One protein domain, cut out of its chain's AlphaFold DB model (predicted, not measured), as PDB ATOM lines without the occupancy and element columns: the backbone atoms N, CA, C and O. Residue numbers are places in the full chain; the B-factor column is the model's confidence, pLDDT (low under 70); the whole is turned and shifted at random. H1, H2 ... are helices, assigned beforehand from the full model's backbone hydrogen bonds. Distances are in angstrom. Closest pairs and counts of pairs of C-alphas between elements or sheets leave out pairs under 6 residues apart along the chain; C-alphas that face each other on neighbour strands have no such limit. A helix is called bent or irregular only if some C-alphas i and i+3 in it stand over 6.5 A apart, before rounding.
ATOM      1  N   GLU A  40    -103.018 -28.783 -28.543       59.78
ATOM      2  CA  GLU A  40    -101.970 -28.606 -29.547       59.78
ATOM      3  C   GLU A  40    -102.464 -28.925 -30.971       59.78
ATOM      4  O   GLU A  40    -102.194 -28.158 -31.894       59.78
ATOM      5  N   ASP A  41    -103.267 -29.979 -31.154       72.56
ATOM      6  CA  ASP A  41    -103.841 -30.329 -32.462       72.56
ATOM      7  C   ASP A  41    -104.884 -29.297 -32.921       72.56
ATOM      8  O   ASP A  41    -104.940 -28.940 -34.098       72.56
ATOM      9  N   LEU A  42    -105.702 -28.784 -31.993       76.88
ATOM     10  CA  LEU A  42    -106.652 -27.697 -32.268       76.88
ATOM     11  C   LEU A  42    -105.938 -26.397 -32.605       76.88
ATOM     12  O   LEU A  42    -106.375 -25.672 -33.496       76.88
ATOM     13  N   TYR A  43    -104.846 -26.103 -31.902       79.81
ATOM     14  CA  TYR A  43    -104.024 -24.936 -32.177       79.81
ATOM     15  C   TYR A  43    -103.498 -24.970 -33.616       79.81
ATOM     16  O   TYR A  43    -103.696 -24.007 -34.358       79.81
ATOM     17  N   GLU A  44    -102.912 -26.090 -34.046       78.62
ATOM     18  CA  GLU A  44    -102.421 -26.250 -35.419       78.62
ATOM     19  C   GLU A  44    -103.557 -26.261 -36.453       78.62
ATOM     20  O   GLU A  44    -103.445 -25.635 -37.511       78.62
ATOM     21  N   LEU A  45    -104.693 -26.893 -36.141       80.62
ATOM     22  CA  LEU A  45    -105.866 -26.907 -37.017       80.62
ATOM     23  C   LEU A  45    -106.438 -25.498 -37.238       80.62
ATOM     24  O   LEU A  45    -106.738 -25.118 -38.374       80.62
ATOM     25  N   ILE A  46    -106.571 -24.702 -36.174       82.25
ATOM     26  CA  ILE A  46    -107.046 -23.316 -36.251       82.25
ATOM     27  C   ILE A  46    -106.015 -22.455 -36.980       82.25
ATOM     28  O   ILE A  46    -106.385 -21.726 -37.897       82.25
ATOM     29  N   ARG A  47    -104.724 -22.582 -36.648       82.56
ATOM     30  CA  ARG A  47    -103.620 -21.856 -37.297       82.56
ATOM     31  C   ARG A  47    -103.555 -22.125 -38.802       82.56
ATOM     32  O   ARG A  47    -103.328 -21.201 -39.579       82.56
ATOM     33  N   SER A  48    -103.789 -23.369 -39.220       83.12
ATOM     34  CA  SER A  48    -103.822 -23.760 -40.633       83.12
ATOM     35  C   SER A  48    -104.978 -23.099 -41.396       83.12
ATOM     36  O   SER A  48    -104.801 -22.677 -42.540       83.12
ATOM     37  N   ASN A  49    -106.148 -22.955 -40.764       80.12
ATOM     38  CA  ASN A  49    -107.315 -22.313 -41.380       80.12
ATOM     39  C   ASN A  49    -107.301 -20.778 -41.248       80.12
ATOM     40  O   ASN A  49    -107.862 -20.093 -42.098       80.12
ATOM     41  N   PHE A  50    -106.645 -20.225 -40.224       84.62
ATOM     42  CA  PHE A  50    -106.590 -18.794 -39.916       84.62
ATOM     43  C   PHE A  50    -105.156 -18.394 -39.536       84.62
ATOM     44  O   PHE A  50    -104.805 -18.372 -38.357       84.62
ATOM     45  N   PRO A  51    -104.295 -18.074 -40.519       81.50
ATOM     46  CA  PRO A  51    -102.861 -17.910 -40.278       81.50
ATOM     47  C   PRO A  51    -102.455 -16.533 -39.726       81.50
ATOM     48  O   PRO A  51    -101.284 -16.336 -39.413       81.50
ATOM     49  N   LYS A  52    -103.369 -15.553 -39.673       85.56
ATOM     50  CA  LYS A  52    -103.040 -14.153 -39.335       85.56
ATOM     51  C   LYS A  52    -103.156 -13.766 -37.847       85.56
ATOM     52  O   LYS A  52    -102.423 -12.853 -37.472       85.56
ATOM     53  N   PRO A  53    -104.079 -14.321 -37.032       87.69
ATOM     54  CA  PRO A  53    -104.148 -14.050 -35.595       87.69
ATOM     55  C   PRO A  53    -102.861 -14.411 -34.853       87.69
ATOM     56  O   PRO A  53    -102.100 -15.277 -35.286       87.69
ATOM     57  N   ASP A  54    -102.639 -13.763 -33.712       87.56
ATOM     58  CA  ASP A  54    -101.458 -14.017 -32.890       87.56
ATOM     59  C   ASP A  54    -101.614 -15.338 -32.112       87.56
ATOM     60  O   ASP A  54    -102.722 -15.847 -31.916       87.56
ATOM     61  N   ALA A  55    -100.500 -15.895 -31.623       84.12
ATOM     62  CA  ALA A  55    -100.495 -17.175 -30.903       84.12
ATOM     63  C   ALA A  55    -101.437 -17.189 -29.681       84.12
ATOM     64  O   ALA A  55    -102.042 -18.216 -29.373       84.12
ATOM     65  N   GLU A  56    -101.598 -16.048 -29.005       87.00
ATOM     66  CA  GLU A  56    -102.511 -15.917 -27.867       87.00
ATOM     67  C   GLU A  56    -103.982 -16.064 -28.285       87.00
ATOM     68  O   GLU A  56    -104.730 -16.812 -27.653       87.00
ATOM     69  N   ASP A  57    -104.393 -15.413 -29.378       84.81
ATOM     70  CA  ASP A  57    -105.766 -15.487 -29.886       84.81
ATOM     71  C   ASP A  57    -106.108 -16.902 -30.365       84.81
ATOM     72  O   ASP A  57    -107.196 -17.404 -30.077       84.81
ATOM     73  N   ILE A  58    -105.162 -17.580 -31.025       83.56
ATOM     74  CA  ILE A  58    -105.323 -18.977 -31.459       83.56
ATOM     75  C   ILE A  58    -105.416 -19.909 -30.245       83.56
ATOM     76  O   ILE A  58    -106.262 -20.800 -30.225       83.56
ATOM     77  N   SER A  59    -104.604 -19.696 -29.205       83.94
ATOM     78  CA  SER A  59    -104.665 -20.496 -27.973       83.94
ATOM     79  C   SER A  59    -105.987 -20.306 -27.222       83.94
ATOM     80  O   SER A  59    -106.578 -21.277 -26.736       83.94
ATOM     81  N   ARG A  60    -106.493 -19.065 -27.165       85.00
ATOM     82  CA  ARG A  60    -107.802 -18.740 -26.582       85.00
ATOM     83  C   ARG A  60    -108.934 -19.399 -27.369       85.00
ATOM     84  O   ARG A  60    -109.803 -20.023 -26.762       85.00
ATOM     85  N   ALA A  61    -108.886 -19.316 -28.700       83.38
ATOM     86  CA  ALA A  61    -109.829 -19.998 -29.578       83.38
ATOM     87  C   ALA A  61    -109.776 -21.518 -29.361       83.38
ATOM     88  O   ALA A  61    -110.805 -22.119 -29.079       83.38
ATOM     89  N   ALA A  62    -108.595 -22.142 -29.368       82.50
ATOM     90  CA  ALA A  62    -108.447 -23.584 -29.143       82.50
ATOM     91  C   ALA A  62    -109.141 -24.056 -27.850       82.50
ATOM     92  O   ALA A  62    -109.776 -25.106 -27.847       82.50
ATOM     93  N   GLY A  63    -109.106 -23.248 -26.781       81.25
ATOM     94  CA  GLY A  63    -109.874 -23.511 -25.561       81.25
ATOM     95  C   GLY A  63    -111.396 -23.501 -25.762       81.25
ATOM     96  O   GLY A  63    -112.081 -24.381 -25.254       81.25
ATOM     97  N   GLN A  64    -111.933 -22.546 -26.527       83.25
ATOM     98  CA  GLN A  64    -113.369 -22.459 -26.842       83.25
ATOM     99  C   GLN A  64    -113.841 -23.581 -27.774       83.25
ATOM    100  O   GLN A  64    -114.990 -24.010 -27.687       83.25
ATOM    101  N   PHE A  65    -112.956 -24.039 -28.661       82.44
ATOM    102  CA  PHE A  65    -113.238 -25.079 -29.644       82.44
ATOM    103  C   PHE A  65    -113.064 -26.511 -29.100       82.44
ATOM    104  O   PHE A  65    -113.548 -27.455 -29.719       82.44
ATOM    105  N   ALA A  66    -112.420 -26.686 -27.940       78.62
ATOM    106  CA  ALA A  66    -112.123 -27.996 -27.347       78.62
ATOM    107  C   ALA A  66    -113.361 -28.841 -26.995       78.62
ATOM    108  O   ALA A  66    -113.258 -30.054 -26.824       78.62
ATOM    109  N   GLU A  67    -114.529 -28.207 -26.882       74.94
ATOM    110  CA  GLU A  67    -115.789 -28.869 -26.538       74.94
ATOM    111  C   GLU A  67    -116.536 -29.459 -27.747       74.94
ATOM    112  O   GLU A  67    -117.553 -30.120 -27.541       74.94
ATOM    113  N   PHE A  68    -116.067 -29.226 -28.980       76.81
ATOM    114  CA  PHE A  68    -116.737 -29.673 -30.208       76.81
ATOM    115  C   PHE A  68    -116.072 -30.904 -30.828       76.81
ATOM    116  O   PHE A  68    -114.851 -31.081 -30.764       76.81
ATOM    117  N   ASP A  69    -116.877 -31.749 -31.469       70.38
ATOM    118  CA  ASP A  69    -116.389 -32.904 -32.215       70.38
ATOM    119  C   ASP A  69    -115.824 -32.525 -33.599       70.38
ATOM    120  O   ASP A  69    -115.929 -31.396 -34.075       70.38
ATOM    121  N   ARG A  70    -115.204 -33.486 -34.291       65.88
ATOM    122  CA  ARG A  70    -114.576 -33.251 -35.602       65.88
ATOM    123  C   ARG A  70    -115.551 -32.753 -36.676       65.88
ATOM    124  O   ARG A  70    -115.142 -32.005 -37.564       65.88
ATOM    125  N   ALA A  71    -116.807 -33.189 -36.644       65.94
ATOM    126  CA  ALA A  71    -117.803 -32.766 -37.618       65.94
ATOM    127  C   ALA A  71    -118.277 -31.336 -37.324       65.94
ATOM    128  O   ALA A  71    -118.367 -30.535 -38.250       65.94
ATOM    129  N   GLU A  72    -118.494 -30.997 -36.055       72.25
ATOM    130  CA  GLU A  72    -118.800 -29.638 -35.599       72.25
ATOM    131  C   GLU A  72    -117.639 -28.671 -35.894       72.25
ATOM    132  O   GLU A  72    -117.850 -27.585 -36.431       72.25
ATOM    133  N   LEU A  73    -116.390 -29.087 -35.663       74.56
ATOM    134  CA  LEU A  73    -115.199 -28.311 -36.028       74.56
ATOM    135  C   LEU A  73    -115.122 -28.043 -37.534       74.56
ATOM    136  O   LEU A  73    -114.748 -26.944 -37.942       74.56
ATOM    137  N   ASN A  74    -115.518 -29.001 -38.377       70.94
ATOM    138  CA  ASN A  74    -115.618 -28.770 -39.817       70.94
ATOM    139  C   ASN A  74    -116.717 -27.747 -40.156       70.94
ATOM    140  O   ASN A  74    -116.483 -26.886 -41.001       70.94
ATOM    141  N   ILE A  75    -117.875 -27.790 -39.487       73.62
ATOM    142  CA  ILE A  75    -118.964 -26.807 -39.668       73.62
ATOM    143  C   ILE A  75    -118.536 -25.406 -39.214       73.62
ATOM    144  O   ILE A  75    -118.946 -24.417 -39.815       73.62
ATOM    145  N   LEU A  76    -117.704 -25.297 -38.182       80.06
ATOM    146  CA  LEU A  76    -117.265 -24.009 -37.654       80.06
ATOM    147  C   LEU A  76    -116.056 -23.430 -38.397       80.06
ATOM    148  O   LEU A  76    -115.983 -22.226 -38.598       80.06
ATOM    149  N   LEU A  77    -115.083 -24.249 -38.799       78.81
ATOM    150  CA  LEU A  77    -113.832 -23.758 -39.389       78.81
ATOM    151  C   LEU A  77    -113.901 -23.675 -40.920       78.81
ATOM    152  O   LEU A  77    -113.319 -22.764 -41.510       78.81
ATOM    153  N   HIS A  78    -114.616 -24.595 -41.583       71.44
ATOM    154  CA  HIS A  78    -114.643 -24.657 -43.046       71.44
ATOM    155  C   HIS A  78    -115.408 -23.489 -43.687       71.44
ATOM    156  O   HIS A  78    -114.850 -22.857 -44.589       71.44
ATOM    157  N   PRO A  79    -116.630 -23.128 -43.240       67.75
ATOM    158  CA  PRO A  79    -117.307 -21.934 -43.727       67.75
ATOM    159  C   PRO A  79    -116.493 -20.675 -43.442       67.75
ATOM    160  O   PRO A  79    -116.372 -19.840 -44.321       67.75
ATOM    161  N   GLY A  80    -115.815 -20.575 -42.295       64.50
ATOM    162  CA  GLY A  80    -114.946 -19.442 -41.962       64.50
ATOM    163  C   GLY A  80    -113.775 -19.198 -42.926       64.50
ATOM    164  O   GLY A  80    -113.166 -18.131 -42.899       64.50
ATOM    165  N   LYS A  81    -113.471 -20.101 -43.866       72.69
ATOM    166  CA  LYS A  81    -112.419 -19.866 -44.870       72.69
ATOM    167  C   LYS A  81    -112.653 -18.624 -45.736       72.69
ATOM    168  O   LYS A  81    -111.675 -18.067 -46.241       72.69
ATOM    169  N   PHE A  82    -113.888 -18.128 -45.879       78.81
ATOM    170  CA  PHE A  82    -114.144 -16.893 -46.637       78.81
ATOM    171  C   PHE A  82    -113.462 -15.653 -46.020       78.81
ATOM    172  O   PHE A  82    -113.182 -14.690 -46.737       78.81
ATOM    173  N   ILE A  83    -113.104 -15.683 -44.726       79.69
ATOM    174  CA  ILE A  83    -112.419 -14.569 -44.046       79.69
ATOM    175  C   ILE A  83    -110.890 -14.715 -43.964       79.69
ATOM    176  O   ILE A  83    -110.209 -13.812 -43.474       79.69
ATOM    177  N   THR A  84    -110.311 -15.797 -44.491       76.06
ATOM    178  CA  THR A  84    -108.848 -16.043 -44.520       76.06
ATOM    179  C   THR A  84    -108.046 -14.905 -45.166       76.06
ATOM    180  O   THR A  84    -106.911 -14.614 -44.780       76.06
ATOM    181  N   LYS A  85    -108.650 -14.201 -46.130       76.00
ATOM    182  CA  LYS A  85    -108.046 -13.039 -46.799       76.00
ATOM    183  C   LYS A  85    -108.182 -11.736 -45.997       76.00
ATOM    184  O   LYS A  85    -107.420 -10.806 -46.252       76.00
ATOM    185  N   LYS A  86    -109.070 -11.667 -44.996       82.75
ATOM    186  CA  LYS A  86    -109.321 -10.482 -44.148       82.75
ATOM    187  C   LYS A  86    -108.204 -10.277 -43.109       82.75
ATOM    188  O   LYS A  86    -107.294 -11.099 -43.020       82.75
ATOM    189  N   GLY A  87    -108.194  -9.148 -42.395       82.75
ATOM    190  CA  GLY A  87    -107.139  -8.797 -41.426       82.75
ATOM    191  C   GLY A  87    -107.133  -9.665 -40.157       82.75
ATOM    192  O   GLY A  87    -108.111 -10.359 -39.881       82.75
ATOM    193  N   LYS A  88    -106.050  -9.605 -39.359       86.31
ATOM    194  CA  LYS A  88    -105.900 -10.440 -38.146       86.31
ATOM    195  C   LYS A  88    -107.059 -10.277 -37.157       86.31
ATOM    196  O   LYS A  88    -107.568 -11.267 -36.647       86.31
ATOM    197  N   ARG A  89    -107.512  -9.031 -36.949       85.56
ATOM    198  CA  ARG A  89    -108.577  -8.679 -35.995       85.56
ATOM    199  C   ARG A  89    -109.916  -9.334 -36.349       85.56
ATOM    200  O   ARG A  89    -110.574  -9.890 -35.483       85.56
ATOM    201  N   VAL A  90    -110.263  -9.361 -37.636       85.81
ATOM    202  CA  VAL A  90    -111.480 -10.019 -38.147       85.81
ATOM    203  C   VAL A  90    -111.425 -11.534 -37.936       85.81
ATOM    204  O   VAL A  90    -112.410 -12.131 -37.511       85.81
ATOM    205  N   GLN A  91    -110.273 -12.159 -38.208       87.56
ATOM    206  CA  GLN A  91    -110.095 -13.601 -37.992       87.56
ATOM    207  C   GLN A  91    -110.202 -13.964 -36.507       87.56
ATOM    208  O   GLN A  91    -110.899 -14.915 -36.168       87.56
ATOM    209  N   ALA A  92    -109.592 -13.172 -35.621       86.00
ATOM    210  CA  ALA A  92    -109.720 -13.357 -34.177       86.00
ATOM    211  C   ALA A  92    -111.173 -13.184 -33.691       86.00
ATOM    212  O   ALA A  92    -111.663 -14.002 -32.911       86.00
ATOM    213  N   ALA A  93    -111.892 -12.169 -34.186       86.56
ATOM    214  CA  ALA A  93    -113.289 -11.927 -33.822       86.56
ATOM    215  C   ALA A  93    -114.219 -13.073 -34.264       86.56
ATOM    216  O   ALA A  93    -115.060 -13.515 -33.482       86.56
ATOM    217  N   TYR A  94    -114.030 -13.622 -35.469       89.56
ATOM    218  CA  TYR A  94    -114.767 -14.804 -35.927       89.56
ATOM    219  C   TYR A  94    -114.504 -16.031 -35.059       89.56
ATOM    220  O   TYR A  94    -115.449 -16.700 -34.646       89.56
ATOM    221  N   LEU A  95    -113.232 -16.309 -34.752       88.06
ATOM    222  CA  LEU A  95    -112.852 -17.440 -33.904       88.06
ATOM    223  C   LEU A  95    -113.471 -17.342 -32.506       88.06
ATOM    224  O   LEU A  95    -113.806 -18.365 -31.922       88.06
ATOM    225  N   LYS A  96    -113.678 -16.123 -32.000       87.56
ATOM    226  CA  LYS A  96    -114.393 -15.881 -30.743       87.56
ATOM    227  C   LYS A  96    -115.910 -16.059 -30.881       87.56
ATOM    228  O   LYS A  96    -116.542 -16.623 -29.991       87.56
ATOM    229  N   ALA A  97    -116.505 -15.548 -31.959       87.81
ATOM    230  CA  ALA A  97    -117.955 -15.485 -32.130       87.81
ATOM    231  C   ALA A  97    -118.570 -16.813 -32.596       87.81
ATOM    232  O   ALA A  97    -119.595 -17.228 -32.062       87.81
ATOM    233  N   ALA A  98    -117.957 -17.498 -33.566       87.50
ATOM    234  CA  ALA A  98    -118.540 -18.672 -34.216       87.50
ATOM    235  C   ALA A  98    -118.878 -19.821 -33.238       87.50
ATOM    236  O   ALA A  98    -120.009 -20.306 -33.295       87.50
ATOM    237  N   PRO A  99    -117.998 -20.205 -32.286       87.06
ATOM    238  CA  PRO A  99    -118.336 -21.166 -31.233       87.06
ATOM    239  C   PRO A  99    -119.553 -20.772 -30.393       87.06
ATOM    240  O   PRO A  99    -120.375 -21.620 -30.053       87.06
ATOM    241  N   ALA A 100    -119.655 -19.490 -30.032       86.38
ATOM    242  CA  ALA A 100    -120.733 -18.982 -29.190       86.38
ATOM    243  C   ALA A 100    -122.067 -18.983 -29.944       86.38
ATOM    244  O   ALA A 100    -123.062 -19.485 -29.429       86.38
ATOM    245  N   ILE A 101    -122.071 -18.499 -31.189       85.94
ATOM    246  CA  ILE A 101    -123.260 -18.484 -32.048       85.94
ATOM    247  C   ILE A 101    -123.762 -19.904 -32.303       85.94
ATOM    248  O   ILE A 101    -124.951 -20.157 -32.153       85.94
ATOM    249  N   TYR A 102    -122.867 -20.840 -32.622       84.38
ATOM    250  CA  TYR A 102    -123.242 -22.231 -32.869       84.38
ATOM    251  C   TYR A 102    -123.863 -22.898 -31.638       84.38
ATOM    252  O   TYR A 102    -124.835 -23.632 -31.759       84.38
ATOM    253  N   LYS A 103    -123.368 -22.594 -30.430       82.88
ATOM    254  CA  LYS A 103    -123.988 -23.065 -29.179       82.88
ATOM    255  C   LYS A 103    -125.385 -22.480 -28.949       82.88
ATOM    256  O   LYS A 103    -126.226 -23.172 -28.383       82.88
ATOM    257  N   LEU A 104    -125.611 -21.225 -29.343       82.44
ATOM    258  CA  LEU A 104    -126.904 -20.550 -29.198       82.44
ATOM    259  C   LEU A 104    -127.939 -21.070 -30.202       82.44
ATOM    260  O   LEU A 104    -129.105 -21.201 -29.844       82.44
ATOM    261  N   THR A 105    -127.521 -21.397 -31.426       79.06
ATOM    262  CA  THR A 105    -128.415 -21.924 -32.469       79.06
ATOM    263  C   THR A 105    -128.588 -23.446 -32.404       79.06
ATOM    264  O   THR A 105    -129.589 -23.969 -32.885       79.06
ATOM    265  N   GLU A 106    -127.655 -24.189 -31.790       75.81
ATOM    266  CA  GLU A 106    -127.744 -25.642 -31.562       75.81
ATOM    267  C   GLU A 106    -127.641 -26.016 -30.066       75.81
ATOM    268  O   GLU A 106    -126.550 -26.298 -29.542       75.81
ATOM    269  N   PRO A 107    -128.783 -26.104 -29.357       63.12
ATOM    270  CA  PRO A 107    -128.814 -26.516 -27.959       63.12
ATOM    271  C   PRO A 107    -128.221 -27.923 -27.730       63.12
ATOM    272  O   PRO A 107    -128.245 -28.773 -28.627       63.12
ATOM    273  N   PRO A 108    -127.715 -28.229 -26.516       57.09
ATOM    274  CA  PRO A 108    -127.036 -29.496 -26.205       57.09
ATOM    275  C   PRO A 108    -127.855 -30.761 -26.511       57.09
ATOM    276  O   PRO A 108    -127.285 -31.813 -26.792       57.09
ATOM    277  N   GLU A 109    -129.180 -30.673 -26.437       55.69
ATOM    278  CA  GLU A 109    -130.115 -31.775 -26.698       55.69
ATOM    279  C   GLU A 109    -130.156 -32.137 -28.190       55.69
ATOM    280  O   GLU A 109    -130.058 -33.314 -28.541       55.69
ATOM    281  N   SER A 110    -130.169 -31.125 -29.063       59.62
ATOM    282  CA  SER A 110    -130.066 -31.272 -30.520       59.62
ATOM    283  C   SER A 110    -128.688 -31.794 -30.940       59.62
ATOM    284  O   SER A 110    -128.596 -32.682 -31.790       59.62
ATOM    285  N   PRO A 183    -129.949 -24.697 -40.193       76.25
ATOM    286  CA  PRO A 183    -130.527 -23.549 -40.888       76.25
ATOM    287  C   PRO A 183    -130.271 -22.193 -40.215       76.25
ATOM    288  O   PRO A 183    -129.984 -21.219 -40.907       76.25
ATOM    289  N   GLU A 184    -130.310 -22.122 -38.885       80.44
ATOM    290  CA  GLU A 184    -130.071 -20.900 -38.110       80.44
ATOM    291  C   GLU A 184    -128.604 -20.454 -38.150       80.44
ATOM    292  O   GLU A 184    -128.309 -19.282 -38.398       80.44
ATOM    293  N   PHE A 185    -127.660 -21.391 -37.999       83.25
ATOM    294  CA  PHE A 185    -126.233 -21.090 -38.146       83.25
ATOM    295  C   PHE A 185    -125.885 -20.715 -39.594       83.25
ATOM    296  O   PHE A 185    -125.135 -19.772 -39.843       83.25
ATOM    297  N   SER A 186    -126.493 -21.397 -40.568       82.19
ATOM    298  CA  SER A 186    -126.371 -21.052 -41.986       82.19
ATOM    299  C   SER A 186    -126.932 -19.659 -42.282       82.19
ATOM    300  O   SER A 186    -126.367 -18.924 -43.094       82.19
ATOM    301  N   LYS A 187    -128.028 -19.270 -41.623       85.50
ATOM    302  CA  LYS A 187    -128.603 -17.929 -41.742       85.50
ATOM    303  C   LYS A 187    -127.665 -16.873 -41.156       85.50
ATOM    304  O   LYS A 187    -127.426 -15.868 -41.821       85.50
ATOM    305  N   TRP A 188    -127.055 -17.122 -39.994       89.81
ATOM    306  CA  TRP A 188    -126.012 -16.245 -39.446       89.81
ATOM    307  C   TRP A 188    -124.817 -16.089 -40.398       89.81
ATOM    308  O   TRP A 188    -124.392 -14.966 -40.665       89.81
ATOM    309  N   LEU A 189    -124.316 -17.186 -40.979       86.50
ATOM    310  CA  LEU A 189    -123.239 -17.143 -41.978       86.50
ATOM    311  C   LEU A 189    -123.627 -16.323 -43.217       86.50
ATOM    312  O   LEU A 189    -122.802 -15.584 -43.749       86.50
ATOM    313  N   SER A 190    -124.884 -16.411 -43.660       87.38
ATOM    314  CA  SER A 190    -125.393 -15.585 -44.759       87.38
ATOM    315  C   SER A 190    -125.393 -14.093 -44.409       87.38
ATOM    316  O   SER A 190    -124.999 -13.283 -45.247       87.38
ATOM    317  N   ILE A 191    -125.777 -13.723 -43.184       88.94
ATOM    318  CA  ILE A 191    -125.721 -12.330 -42.709       88.94
ATOM    319  C   ILE A 191    -124.261 -11.862 -42.614       88.94
ATOM    320  O   ILE A 191    -123.923 -10.787 -43.107       88.94
ATOM    321  N   ALA A 192    -123.369 -12.697 -42.072       88.56
ATOM    322  CA  ALA A 192    -121.936 -12.418 -42.004       88.56
ATOM    323  C   ALA A 192    -121.316 -12.227 -43.398       88.56
ATOM    324  O   ALA A 192    -120.452 -11.370 -43.578       88.56
ATOM    325  N   SER A 193    -121.774 -12.986 -44.399       86.50
ATOM    326  CA  SER A 193    -121.358 -12.809 -45.791       86.50
ATOM    327  C   SER A 193    -121.724 -11.418 -46.309       86.50
ATOM    328  O   SER A 193    -120.857 -10.764 -46.887       86.50
ATOM    329  N   LYS A 194    -122.951 -10.936 -46.051       87.00
ATOM    330  CA  LYS A 194    -123.373  -9.564 -46.399       87.00
ATOM    331  C   LYS A 194    -122.492  -8.518 -45.695       87.00
ATOM    332  O   LYS A 194    -121.968  -7.613 -46.331       87.00
ATOM    333  N   ALA A 195    -122.243  -8.680 -44.391       87.94
ATOM    334  CA  ALA A 195    -121.391  -7.767 -43.617       87.94
ATOM    335  C   ALA A 195    -119.910  -7.775 -44.057       87.94
ATOM    336  O   ALA A 195    -119.180  -6.816 -43.811       87.94
ATOM    337  N   SER A 196    -119.447  -8.844 -44.712       86.31
ATOM    338  CA  SER A 196    -118.049  -8.994 -45.130       86.31
ATOM    339  C   SER A 196    -117.621  -8.039 -46.251       86.31
ATOM    340  O   SER A 196    -116.417  -7.879 -46.486       86.31
ATOM    341  N   GLU A 197    -118.580  -7.417 -46.936       86.19
ATOM    342  CA  GLU A 197    -118.357  -6.398 -47.969       86.19
ATOM    343  C   GLU A 197    -117.983  -5.033 -47.366       86.19
ATOM    344  O   GLU A 197    -117.411  -4.187 -48.050       86.19
ATOM    345  N   LEU A 198    -118.223  -4.849 -46.064       88.88
ATOM    346  CA  LEU A 198    -117.887  -3.639 -45.319       88.88
ATOM    347  C   LEU A 198    -116.391  -3.574 -44.956       88.88
ATOM    348  O   LEU A 198    -115.607  -4.506 -45.179       88.88
ATOM    349  N   SER A 199    -115.980  -2.455 -44.349       89.19
ATOM    350  CA  SER A 199    -114.613  -2.301 -43.842       89.19
ATOM    351  C   SER A 199    -114.267  -3.361 -42.788       89.19
ATOM    352  O   SER A 199    -115.132  -3.885 -42.084       89.19
ATOM    353  N   PHE A 200    -112.972  -3.674 -42.648       89.25
ATOM    354  CA  PHE A 200    -112.518  -4.681 -41.680       89.25
ATOM    355  C   PHE A 200    -112.957  -4.361 -40.246       89.25
ATOM    356  O   PHE A 200    -113.282  -5.285 -39.508       89.25
ATOM    357  N   SER A 201    -113.018  -3.080 -39.879       88.88
ATOM    358  CA  SER A 201    -113.472  -2.637 -38.559       88.88
ATOM    359  C   SER A 201    -114.978  -2.849 -38.352       88.88
ATOM    360  O   SER A 201    -115.366  -3.337 -37.296       88.88
ATOM    361  N   CYS A 202    -115.826  -2.563 -39.351       89.81
ATOM    362  CA  CYS A 202    -117.265  -2.866 -39.269       89.81
ATOM    363  C   CYS A 202    -117.505  -4.370 -39.114       89.81
ATOM    364  O   CYS A 202    -118.323  -4.801 -38.307       89.81
ATOM    365  N   PHE A 203    -116.763  -5.175 -39.876       91.31
ATOM    366  CA  PHE A 203    -116.936  -6.620 -39.870       91.31
ATOM    367  C   PHE A 203    -116.429  -7.274 -38.574       91.31
ATOM    368  O   PHE A 203    -117.035  -8.213 -38.065       91.31
ATOM    369  N   GLU A 204    -115.351  -6.740 -37.995       90.44
ATOM    370  CA  GLU A 204    -114.921  -7.077 -36.637       90.44
ATOM    371  C   GLU A 204    -116.006  -6.736 -35.601       90.44
ATOM    372  O   GLU A 204    -116.345  -7.589 -34.777       90.44
ATOM    373  N   GLY A 205    -116.583  -5.531 -35.671       89.19
ATOM    374  CA  GLY A 205    -117.679  -5.103 -34.799       89.19
ATOM    375  C   GLY A 205    -118.903  -6.013 -34.900       89.19
ATOM    376  O   GLY A 205    -119.406  -6.482 -33.882       89.19
ATOM    377  N   PHE A 206    -119.318  -6.370 -36.121       93.94
ATOM    378  CA  PHE A 206    -120.391  -7.339 -36.368       93.94
ATOM    379  C   PHE A 206    -120.152  -8.666 -35.633       93.94
ATOM    380  O   PHE A 206    -121.056  -9.170 -34.959       93.94
ATOM    381  N   PHE A 207    -118.942  -9.230 -35.718       92.06
ATOM    382  CA  PHE A 207    -118.626 -10.483 -35.031       92.06
ATOM    383  C   PHE A 207    -118.645 -10.343 -33.513       92.06
ATOM    384  O   PHE A 207    -119.189 -11.211 -32.836       92.06
ATOM    385  N   ASN A 208    -118.097  -9.254 -32.974       90.81
ATOM    386  CA  ASN A 208    -118.092  -9.014 -31.530       90.81
ATOM    387  C   ASN A 208    -119.509  -8.813 -30.963       90.81
ATOM    388  O   ASN A 208    -119.780  -9.229 -29.838       90.81
ATOM    389  N   SER A 209    -120.402  -8.219 -31.753       91.25
ATOM    390  CA  SER A 209    -121.767  -7.856 -31.365       91.25
ATOM    391  C   SER A 209    -122.806  -8.956 -31.603       91.25
ATOM    392  O   SER A 209    -123.806  -9.016 -30.887       91.25
ATOM    393  N   SER A 210    -122.578  -9.855 -32.568       91.44
ATOM    394  CA  SER A 210    -123.533 -10.921 -32.913       91.44
ATOM    395  C   SER A 210    -123.924 -11.805 -31.716       91.44
ATOM    396  O   SER A 210    -125.123 -12.009 -31.523       91.44
ATOM    397  N   PRO A 211    -122.986 -12.313 -30.881       89.81
ATOM    398  CA  PRO A 211    -123.348 -13.171 -29.751       89.81
ATOM    399  C   PRO A 211    -124.263 -12.471 -28.747       89.81
ATOM    400  O   PRO A 211    -125.217 -13.079 -28.282       89.81
ATOM    401  N   VAL A 212    -124.024 -11.180 -28.482       88.50
ATOM    402  CA  VAL A 212    -124.819 -10.368 -27.545       88.50
ATOM    403  C   VAL A 212    -126.279 -10.276 -27.993       88.50
ATOM    404  O   VAL A 212    -127.189 -10.410 -27.175       88.50
ATOM    405  N   ILE A 213    -126.502 -10.066 -29.294       87.56
ATOM    406  CA  ILE A 213    -127.844  -9.941 -29.872       87.56
ATOM    407  C   ILE A 213    -128.600 -11.270 -29.790       87.56
ATOM    408  O   ILE A 213    -129.755 -11.297 -29.361       87.56
ATOM    409  N   LEU A 214    -127.944 -12.374 -30.161       88.25
ATOM    410  CA  LEU A 214    -128.568 -13.696 -30.149       88.25
ATOM    411  C   LEU A 214    -128.828 -14.202 -28.726       88.25
ATOM    412  O   LEU A 214    -129.891 -14.757 -28.469       88.25
ATOM    413  N   GLU A 215    -127.896 -13.987 -27.797       87.12
ATOM    414  CA  GLU A 215    -128.025 -14.444 -26.411       87.12
ATOM    415  C   GLU A 215    -129.195 -13.759 -25.692       87.12
ATOM    416  O   GLU A 215    -129.973 -14.425 -25.013       87.12
ATOM    417  N   LYS A 216    -129.367 -12.441 -25.875       84.12
ATOM    418  CA  LYS A 216    -130.417 -11.678 -25.179       84.12
ATOM    419  C   LYS A 216    -131.814 -11.833 -25.779       84.12
ATOM    420  O   LYS A 216    -132.783 -11.798 -25.028       84.12
ATOM    421  N   LYS A 217    -131.944 -11.965 -27.104       81.56
ATOM    422  CA  LYS A 217    -133.258 -12.036 -27.783       81.56
ATOM    423  C   LYS A 217    -133.686 -13.449 -28.177       81.56
ATOM    424  O   LYS A 217    -134.818 -13.631 -28.623       81.56
ATOM    425  N   GLY A 218    -132.820 -14.450 -28.006       81.62
ATOM    426  CA  GLY A 218    -133.143 -15.851 -28.265       81.62
ATOM    427  C   GLY A 218    -133.724 -16.057 -29.676       81.62
ATOM    428  O   GLY A 218    -133.059 -15.683 -30.645       81.62
ATOM    429  N   PRO A 219    -134.959 -16.586 -29.825       73.62
ATOM    430  CA  PRO A 219    -135.583 -16.840 -31.133       73.62
ATOM    431  C   PRO A 219    -135.717 -15.604 -32.040       73.62
ATOM    432  O   PRO A 219    -135.677 -15.726 -33.262       73.62
ATOM    433  N   GLU A 220    -135.843 -14.401 -31.467       78.88
ATOM    434  CA  GLU A 220    -135.928 -13.147 -32.234       78.88
ATOM    435  C   GLU A 220    -134.549 -12.560 -32.584       78.88
ATOM    436  O   GLU A 220    -134.451 -11.588 -33.338       78.88
ATOM    437  N   GLY A 221    -133.465 -13.158 -32.081       83.19
ATOM    438  CA  GLY A 221    -132.104 -12.653 -32.241       83.19
ATOM    439  C   GLY A 221    -131.611 -12.647 -33.689       83.19
ATOM    440  O   GLY A 221    -130.988 -11.676 -34.113       83.19
ATOM    441  N   LEU A 222    -131.910 -13.686 -34.476       85.25
ATOM    442  CA  LEU A 222    -131.487 -13.768 -35.883       85.25
ATOM    443  C   LEU A 222    -132.220 -12.771 -36.799       85.25
ATOM    444  O   LEU A 222    -131.537 -12.059 -37.541       85.25
ATOM    445  N   PRO A 223    -133.563 -12.653 -36.750       86.12
ATOM    446  CA  PRO A 223    -134.277 -11.592 -37.460       86.12
ATOM    447  C   PRO A 223    -133.813 -10.183 -37.064       86.12
ATOM    448  O   PRO A 223    -133.683  -9.313 -37.928       86.12
ATOM    449  N   LEU A 224    -133.535  -9.955 -35.773       84.94
ATOM    450  CA  LEU A 224    -133.017  -8.676 -35.288       84.94
ATOM    451  C   LEU A 224    -131.608  -8.398 -35.825       84.94
ATOM    452  O   LEU A 224    -131.352  -7.295 -36.306       84.94
ATOM    453  N   LEU A 225    -130.717  -9.393 -35.795       89.12
ATOM    454  CA  LEU A 225    -129.355  -9.277 -36.312       89.12
ATOM    455  C   LEU A 225    -129.342  -8.977 -37.816       89.12
ATOM    456  O   LEU A 225    -128.536  -8.160 -38.259       89.12
ATOM    457  N   GLU A 226    -130.220  -9.609 -38.602       89.12
ATOM    458  CA  GLU A 226    -130.322  -9.342 -40.043       89.12
ATOM    459  C   GLU A 226    -130.685  -7.876 -40.303       89.12
ATOM    460  O   GLU A 226    -129.945  -7.182 -40.999       89.12
ATOM    461  N   LYS A 227    -131.743  -7.371 -39.660       85.88
ATOM    462  CA  LYS A 227    -132.171  -5.969 -39.802       85.88
ATOM    463  C   LYS A 227    -131.133  -4.975 -39.266       85.88
ATOM    464  O   LYS A 227    -130.890  -3.947 -39.890       85.88
ATOM    465  N   TRP A 228    -130.505  -5.272 -38.125       89.94
ATOM    466  CA  TRP A 228    -129.413  -4.469 -37.558       89.94
ATOM    467  C   TRP A 228    -128.229  -4.385 -38.532       89.94
ATOM    468  O   TRP A 228    -127.686  -3.310 -38.779       89.94
ATOM    469  N   THR A 229    -127.887  -5.499 -39.182       91.00
ATOM    470  CA  THR A 229    -126.822  -5.538 -40.192       91.00
ATOM    471  C   THR A 229    -127.192  -4.742 -41.442       91.00
ATOM    472  O   THR A 229    -126.358  -3.999 -41.945       91.00
ATOM    473  N   GLU A 230    -128.432  -4.843 -41.928       90.25
ATOM    474  CA  GLU A 230    -128.918  -4.063 -43.077       90.25
ATOM    475  C   GLU A 230    -128.859  -2.553 -42.821       90.25
ATOM    476  O   GLU A 230    -128.413  -1.798 -43.687       90.25
ATOM    477  N   ILE A 231    -129.220  -2.110 -41.612       88.25
ATOM    478  CA  ILE A 231    -129.055  -0.707 -41.212       88.25
ATOM    479  C   ILE A 231    -127.573  -0.327 -41.216       88.25
ATOM    480  O   ILE A 231    -127.208   0.678 -41.820       88.25
ATOM    481  N   GLY A 232    -126.705  -1.135 -40.601       89.62
ATOM    482  CA  GLY A 232    -125.265  -0.876 -40.589       89.62
ATOM    483  C   GLY A 232    -124.635  -0.814 -41.988       89.62
ATOM    484  O   GLY A 232    -123.751   0.011 -42.216       89.62
ATOM    485  N   ILE A 233    -125.112  -1.629 -42.940       89.38
ATOM    486  CA  ILE A 233    -124.703  -1.572 -44.354       89.38
ATOM    487  C   ILE A 233    -125.122  -0.233 -44.972       89.38
ATOM    488  O   ILE A 233    -124.277   0.467 -45.524       89.38
ATOM    489  N   SER A 234    -126.386   0.170 -44.809       89.19
ATOM    490  CA  SER A 234    -126.877   1.461 -45.310       89.19
ATOM    491  C   SER A 234    -126.128   2.655 -44.696       89.19
ATOM    492  O   SER A 234    -125.831   3.633 -45.379       89.19
ATOM    493  N   LEU A 235    -125.759   2.577 -43.413       88.75
ATOM    494  CA  LEU A 235    -124.947   3.606 -42.760       88.75
ATOM    495  C   LEU A 235    -123.520   3.656 -43.313       88.75
ATOM    496  O   LEU A 235    -122.956   4.742 -43.424       88.75
ATOM    497  N   ALA A 236    -122.937   2.515 -43.686       89.62
ATOM    498  CA  ALA A 236    -121.590   2.457 -44.249       89.62
ATOM    499  C   ALA A 236    -121.496   3.103 -45.636       89.62
ATOM    500  O   ALA A 236    -120.450   3.667 -45.959       89.62
ATOM    501  N   GLU A 237    -122.579   3.072 -46.421       86.69
ATOM    502  CA  GLU A 237    -122.684   3.797 -47.696       86.69
ATOM    503  C   GLU A 237    -122.580   5.315 -47.498       86.69
ATOM    504  O   GLU A 237    -122.028   6.016 -48.345       86.69
ATOM    505  N   LYS A 238    -123.073   5.824 -46.363       85.62
ATOM    506  CA  LYS A 238    -123.016   7.248 -46.014       85.62
ATOM    507  C   LYS A 238    -121.712   7.637 -45.314       85.62
ATOM    508  O   LYS A 238    -121.084   8.629 -45.668       85.62
ATOM    509  N   SER A 239    -121.323   6.885 -44.284       89.81
ATOM    510  CA  SER A 239    -120.146   7.146 -43.455       89.81
ATOM    511  C   SER A 239    -119.586   5.848 -42.884       89.81
ATOM    512  O   SER A 239    -120.126   5.256 -41.946       89.81
ATOM    513  N   ASN A 240    -118.426   5.435 -43.397       89.81
ATOM    514  CA  ASN A 240    -117.728   4.260 -42.881       89.81
ATOM    515  C   ASN A 240    -117.315   4.430 -41.405       89.81
ATOM    516  O   ASN A 240    -117.342   3.460 -40.660       89.81
ATOM    517  N   GLN A 241    -116.962   5.643 -40.958       89.69
ATOM    518  CA  GLN A 241    -116.653   5.882 -39.542       89.69
ATOM    519  C   GLN A 241    -117.879   5.680 -38.647       89.69
ATOM    520  O   GLN A 241    -117.770   5.025 -37.612       89.69
ATOM    521  N   PHE A 242    -119.050   6.167 -39.064       91.25
ATOM    522  CA  PHE A 242    -120.273   5.990 -38.288       91.25
ATOM    523  C   PHE A 242    -120.717   4.528 -38.233       91.25
ATOM    524  O   PHE A 242    -121.095   4.033 -37.174       91.25
ATOM    525  N   ALA A 243    -120.594   3.801 -39.347       91.62
ATOM    526  CA  ALA A 243    -120.868   2.370 -39.374       91.62
ATOM    527  C   ALA A 243    -119.968   1.588 -38.403       91.62
ATOM    528  O   ALA A 243    -120.452   0.694 -37.712       91.62
ATOM    529  N   ILE A 244    -118.682   1.948 -38.280       91.69
ATOM    530  CA  ILE A 244    -117.782   1.330 -37.292       91.69
ATOM    531  C   ILE A 244    -118.315   1.542 -35.870       91.69
ATOM    532  O   ILE A 244    -118.403   0.584 -35.103       91.69
ATOM    533  N   ILE A 245    -118.702   2.775 -35.530       90.75
ATOM    534  CA  ILE A 245    -119.262   3.103 -34.211       90.75
ATOM    535  C   ILE A 245    -120.551   2.306 -33.968       90.75
ATOM    536  O   ILE A 245    -120.711   1.676 -32.921       90.75
ATOM    537  N   TYR A 246    -121.441   2.270 -34.961       93.00
ATOM    538  CA  TYR A 246    -122.691   1.523 -34.905       93.00
ATOM    539  C   TYR A 246    -122.459   0.046 -34.565       93.00
ATOM    540  O   TYR A 246    -123.003  -0.451 -33.576       93.00
ATOM    541  N   PHE A 247    -121.611  -0.644 -35.335       93.06
ATOM    542  CA  PHE A 247    -121.343  -2.071 -35.142       93.06
ATOM    543  C   PHE A 247    -120.667  -2.376 -33.798       93.06
ATOM    544  O   PHE A 247    -120.885  -3.456 -33.247       93.06
ATOM    545  N   ASN A 248    -119.878  -1.444 -33.259       90.81
ATOM    546  CA  ASN A 248    -119.124  -1.646 -32.022       90.81
ATOM    547  C   ASN A 248    -119.929  -1.365 -30.744       90.81
ATOM    548  O   ASN A 248    -119.713  -2.048 -29.746       90.81
ATOM    549  N   HIS A 249    -120.839  -0.384 -30.754       90.12
ATOM    550  CA  HIS A 249    -121.428   0.136 -29.510       90.12
ATOM    551  C   HIS A 249    -122.941  -0.098 -29.374       90.12
ATOM    552  O   HIS A 249    -123.469  -0.076 -28.264       90.12
ATOM    553  N   THR A 250    -123.669  -0.394 -30.456       90.75
ATOM    554  CA  THR A 250    -125.148  -0.427 -30.401       90.75
ATOM    555  C   THR A 250    -125.767  -1.763 -29.993       90.75
ATOM    556  O   THR A 250    -126.949  -1.807 -29.649       90.75
ATOM    557  N   ALA A 251    -124.995  -2.852 -29.981       88.50
ATOM    558  CA  ALA A 251    -125.512  -4.204 -29.757       88.50
ATOM    559  C   ALA A 251    -126.217  -4.380 -28.403       88.50
ATOM    560  O   ALA A 251    -127.223  -5.076 -28.309       88.50
ATOM    561  N   ASN A 252    -125.723  -3.718 -27.353       86.31
ATOM    562  CA  ASN A 252    -126.347  -3.749 -26.028       86.31
ATOM    563  C   ASN A 252    -127.601  -2.871 -25.922       86.31
ATOM    564  O   ASN A 252    -128.444  -3.141 -25.071       86.31
ATOM    565  N   ALA A 253    -127.725  -1.842 -26.763       85.12
ATOM    566  CA  ALA A 253    -128.878  -0.948 -26.775       85.12
ATOM    567  C   ALA A 253    -130.035  -1.540 -27.592       85.12
ATOM    568  O   ALA A 253    -131.163  -1.565 -27.113       85.12
ATOM    569  N   VAL A 254    -129.755  -2.077 -28.788       84.88
ATOM    570  CA  VAL A 254    -130.783  -2.599 -29.716       84.88
ATOM    571  C   VAL A 254    -131.579  -3.780 -29.141       84.88
ATOM    572  O   VAL A 254    -132.704  -4.046 -29.546       84.88
ATOM    573  N   VAL A 255    -131.005  -4.480 -28.165       84.44
ATOM    574  CA  VAL A 255    -131.628  -5.605 -27.455       84.44
ATOM    575  C   VAL A 255    -132.458  -5.185 -26.238       84.44
ATOM    576  O   VAL A 255    -133.006  -6.052 -25.564       84.44
ATOM    577  N   SER A 256    -132.552  -3.892 -25.918       81.06
ATOM    578  CA  SER A 256    -133.364  -3.422 -24.790       81.06
ATOM    579  C   SER A 256    -134.854  -3.679 -25.029       81.06
ATOM    580  O   SER A 256    -135.372  -3.443 -26.120       81.06
ATOM    581  N   ASP A 257    -135.571  -4.114 -23.995       73.00
ATOM    582  CA  ASP A 257    -137.024  -4.330 -24.063       73.00
ATOM    583  C   ASP A 257    -137.822  -3.020 -24.108       73.00
ATOM    584  O   ASP A 257    -138.995  -3.015 -24.478       73.00
ATOM    585  N   LYS A 258    -137.173  -1.880 -23.814       67.81
ATOM    586  CA  LYS A 258    -137.744  -0.536 -24.025       67.81
ATOM    587  C   LYS A 258    -137.937  -0.189 -25.498       67.81
ATOM    588  O   LYS A 258    -138.593   0.798 -25.805       67.81
ATOM    589  N   PHE A 259    -137.364  -0.993 -26.385       66.69
ATOM    590  CA  PHE A 259    -137.548  -0.920 -27.823       66.69
ATOM    591  C   PHE A 259    -138.316  -2.145 -28.317       66.69
ATOM    592  O   PHE A 259    -137.980  -2.677 -29.360       66.69
ATOM    593  N   SER A 260    -139.293  -2.663 -27.569       57.28
ATOM    594  CA  SER A 260    -140.168  -3.759 -28.018       57.28
ATOM    595  C   SER A 260    -141.534  -3.227 -28.470       57.28
ATOM    596  O   SER A 260    -141.950  -2.135 -28.080       57.28
ATOM    597  N   ALA A 261    -142.250  -4.000 -29.292       47.91
ATOM    598  CA  ALA A 261    -143.509  -3.612 -29.940       47.91
ATOM    599  C   ALA A 261    -144.588  -3.031 -29.003       47.91
ATOM    600  O   ALA A 261    -145.292  -2.101 -29.391       47.91
ATOM    601  N   ASP A 262    -144.663  -3.516 -27.762       42.88
ATOM    602  CA  ASP A 262    -145.651  -3.089 -26.757       42.88
ATOM    603  C   ASP A 262    -145.417  -1.668 -26.206       42.88
ATOM    604  O   ASP A 262    -146.234  -1.145 -25.450       42.88
ATOM    605  N   SER A 263    -144.306  -1.025 -26.581       44.06
ATOM    606  CA  SER A 263    -143.935   0.337 -26.169       44.06
ATOM    607  C   SER A 263    -144.133   1.399 -27.264       44.06
ATOM    608  O   SER A 263    -143.893   2.587 -27.032       44.06
ATOM    609  N   ALA A 277    -141.998  -3.447 -34.764       42.47
ATOM    610  CA  ALA A 277    -142.312  -2.269 -33.952       42.47
ATOM    611  C   ALA A 277    -141.206  -1.865 -32.954       42.47
ATOM    612  O   ALA A 277    -141.182  -0.728 -32.494       42.47
ATOM    613  N   GLY A 278    -140.244  -2.750 -32.677       49.28
ATOM    614  CA  GLY A 278    -139.131  -2.446 -31.787       49.28
ATOM    615  C   GLY A 278    -137.965  -1.655 -32.395       49.28
ATOM    616  O   GLY A 278    -137.445  -0.704 -31.812       49.28
ATOM    617  N   LEU A 279    -137.595  -1.993 -33.632       55.56
ATOM    618  CA  LEU A 279    -136.528  -1.312 -34.376       55.56
ATOM    619  C   LEU A 279    -136.906   0.118 -34.765       55.56
ATOM    620  O   LEU A 279    -136.024   0.964 -34.882       55.56
ATOM    621  N   GLU A 280    -138.199   0.396 -34.930       59.16
ATOM    622  CA  GLU A 280    -138.710   1.730 -35.245       59.16
ATOM    623  C   GLU A 280    -138.371   2.736 -34.130       59.16
ATOM    624  O   GLU A 280    -137.932   3.848 -34.418       59.16
ATOM    625  N   GLY A 281    -138.454   2.311 -32.862       61.31
ATOM    626  CA  GLY A 281    -138.038   3.112 -31.706       61.31
ATOM    627  C   GLY A 281    -136.527   3.350 -31.644       61.31
ATOM    628  O   GLY A 281    -136.094   4.416 -31.224       61.31
ATOM    629  N   PHE A 282    -135.716   2.403 -32.129       75.19
ATOM    630  CA  PHE A 282    -134.256   2.537 -32.171       75.19
ATOM    631  C   PHE A 282    -133.767   3.446 -33.317       75.19
ATOM    632  O   PHE A 282    -132.709   4.065 -33.201       75.19
ATOM    633  N   ARG A 283    -134.533   3.604 -34.411       76.75
ATOM    634  CA  ARG A 283    -134.156   4.481 -35.544       76.75
ATOM    635  C   ARG A 283    -133.976   5.943 -35.140       76.75
ATOM    636  O   ARG A 283    -133.087   6.600 -35.676       76.75
ATOM    637  N   GLU A 284    -134.785   6.440 -34.203       73.19
ATOM    638  CA  GLU A 284    -134.674   7.810 -33.676       73.19
ATOM    639  C   GLU A 284    -133.275   8.048 -33.067       73.19
ATOM    640  O   GLU A 284    -132.623   9.052 -33.354       73.19
ATOM    641  N   PHE A 285    -132.759   7.057 -32.336       78.56
ATOM    642  CA  PHE A 285    -131.439   7.073 -31.700       78.56
ATOM    643  C   PHE A 285    -130.307   6.948 -32.721       78.56
ATOM    644  O   PHE A 285    -129.278   7.608 -32.601       78.56
ATOM    645  N   ILE A 286    -130.500   6.136 -33.765       85.50
ATOM    646  CA  ILE A 286    -129.536   6.031 -34.868       85.50
ATOM    647  C   ILE A 286    -129.423   7.362 -35.613       85.50
ATOM    648  O   ILE A 286    -128.311   7.815 -35.861       85.50
TER     649      ILE A 286
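AT A GLANCE: This is residues 40 to 110, 183 to 263 and 277 to 286 of the 721 residues of an uncharacterized protein of Methanosarcina mazei Tuc01 (UniProt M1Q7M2). Picture a slab of helices in two layers: H2, H5, H7a and H8 side by side in one, each running the same way as its neighbour, and H6 and H7b in the other, running against H5, H7a and H8. H5, H6, H7a, H7b and H8 form an up-and-down bundle; H1 to H4 extend the slab at one end, and H10 is at the other. The printed part has 162 residues with ten named helices, H1 to H10 in chain order, and no named strand: all helix. It is compact, with a radius of gyration of the C-alphas of 16.0 A and spans of 50 by 38 by 23 A.

IN THESE COORDINATES: Find C-alpha 40 at (-101.970, -28.606, -29.547), where H1 begins, residues 40 to 49. Next come H2, residues 55 to 65, H3, 70 to 77, and H4, 79 to 83. H5, residues 88 to 105, measures 25.9 A, with a kink of 31 degrees near residue 99; H6 is residues 183 to 195. H7, residues 200 to 238, was assigned as one helix by its hydrogen bonds but is bent: C-alphas 216 and 219 are 9.4 A apart. Its arms are H7a, residues 200 to 216, 25.3 A, and H7b, residues 219 to 238, 31.0 A. Then follow H8, 240 to 249, H9, 251 to 254, and H10, 277 to 286, ending at C-alpha 286, (-129.536, 6.031, -34.868).

HOW THE PARTS SIT: Begin at H5, the hub, which touches five helices, among them H7a, the same way at a shallow tilt of 20 degrees; the closest C-alphas, of Val 90 and Glu 204, are 4.8 A apart. With residues 92 to 99 alone H5 touches H2, closest at Ala 61 and Leu 95, C-alphas 5.9 A apart. H2 touches H1 about perpendicular, at 74 degrees, C-alphas of Leu 42 and Ala 62 closest at 5.5 A. H6 and H7a are a hairpin, and so are H7b and H8, whose closest C-alphas, of Ala 236 and Ala 243, are 4.9 A apart. H10 touches no helix but is near H7b. Every O i to N i+4 pair is within hydrogen-bond range in H1, H2, H3, H6 and H8; H5 has 12 of 14, H7a 11 of 13, H7b 14 of 16, H4 0 of 1 and H10 2 of 6, with O i to N i+3 pairs 2 of 2 in H4 and 5 of 7 in H10; H9 is too short for an i+4 pair.

THE WHOLE: The C-alphas of Glu 40 and Ser 263, the farthest apart, stand 51.1 A from each other. Residues 111 to 182 and 264 to 276 are not printed; the C-alpha gaps are 12.9 A and 8.4 A. Of the links printed whole, none is long. Look for pLDDT under 70 in 20 residues, among them 107 to 110, 258 to 263 and 277 to 281.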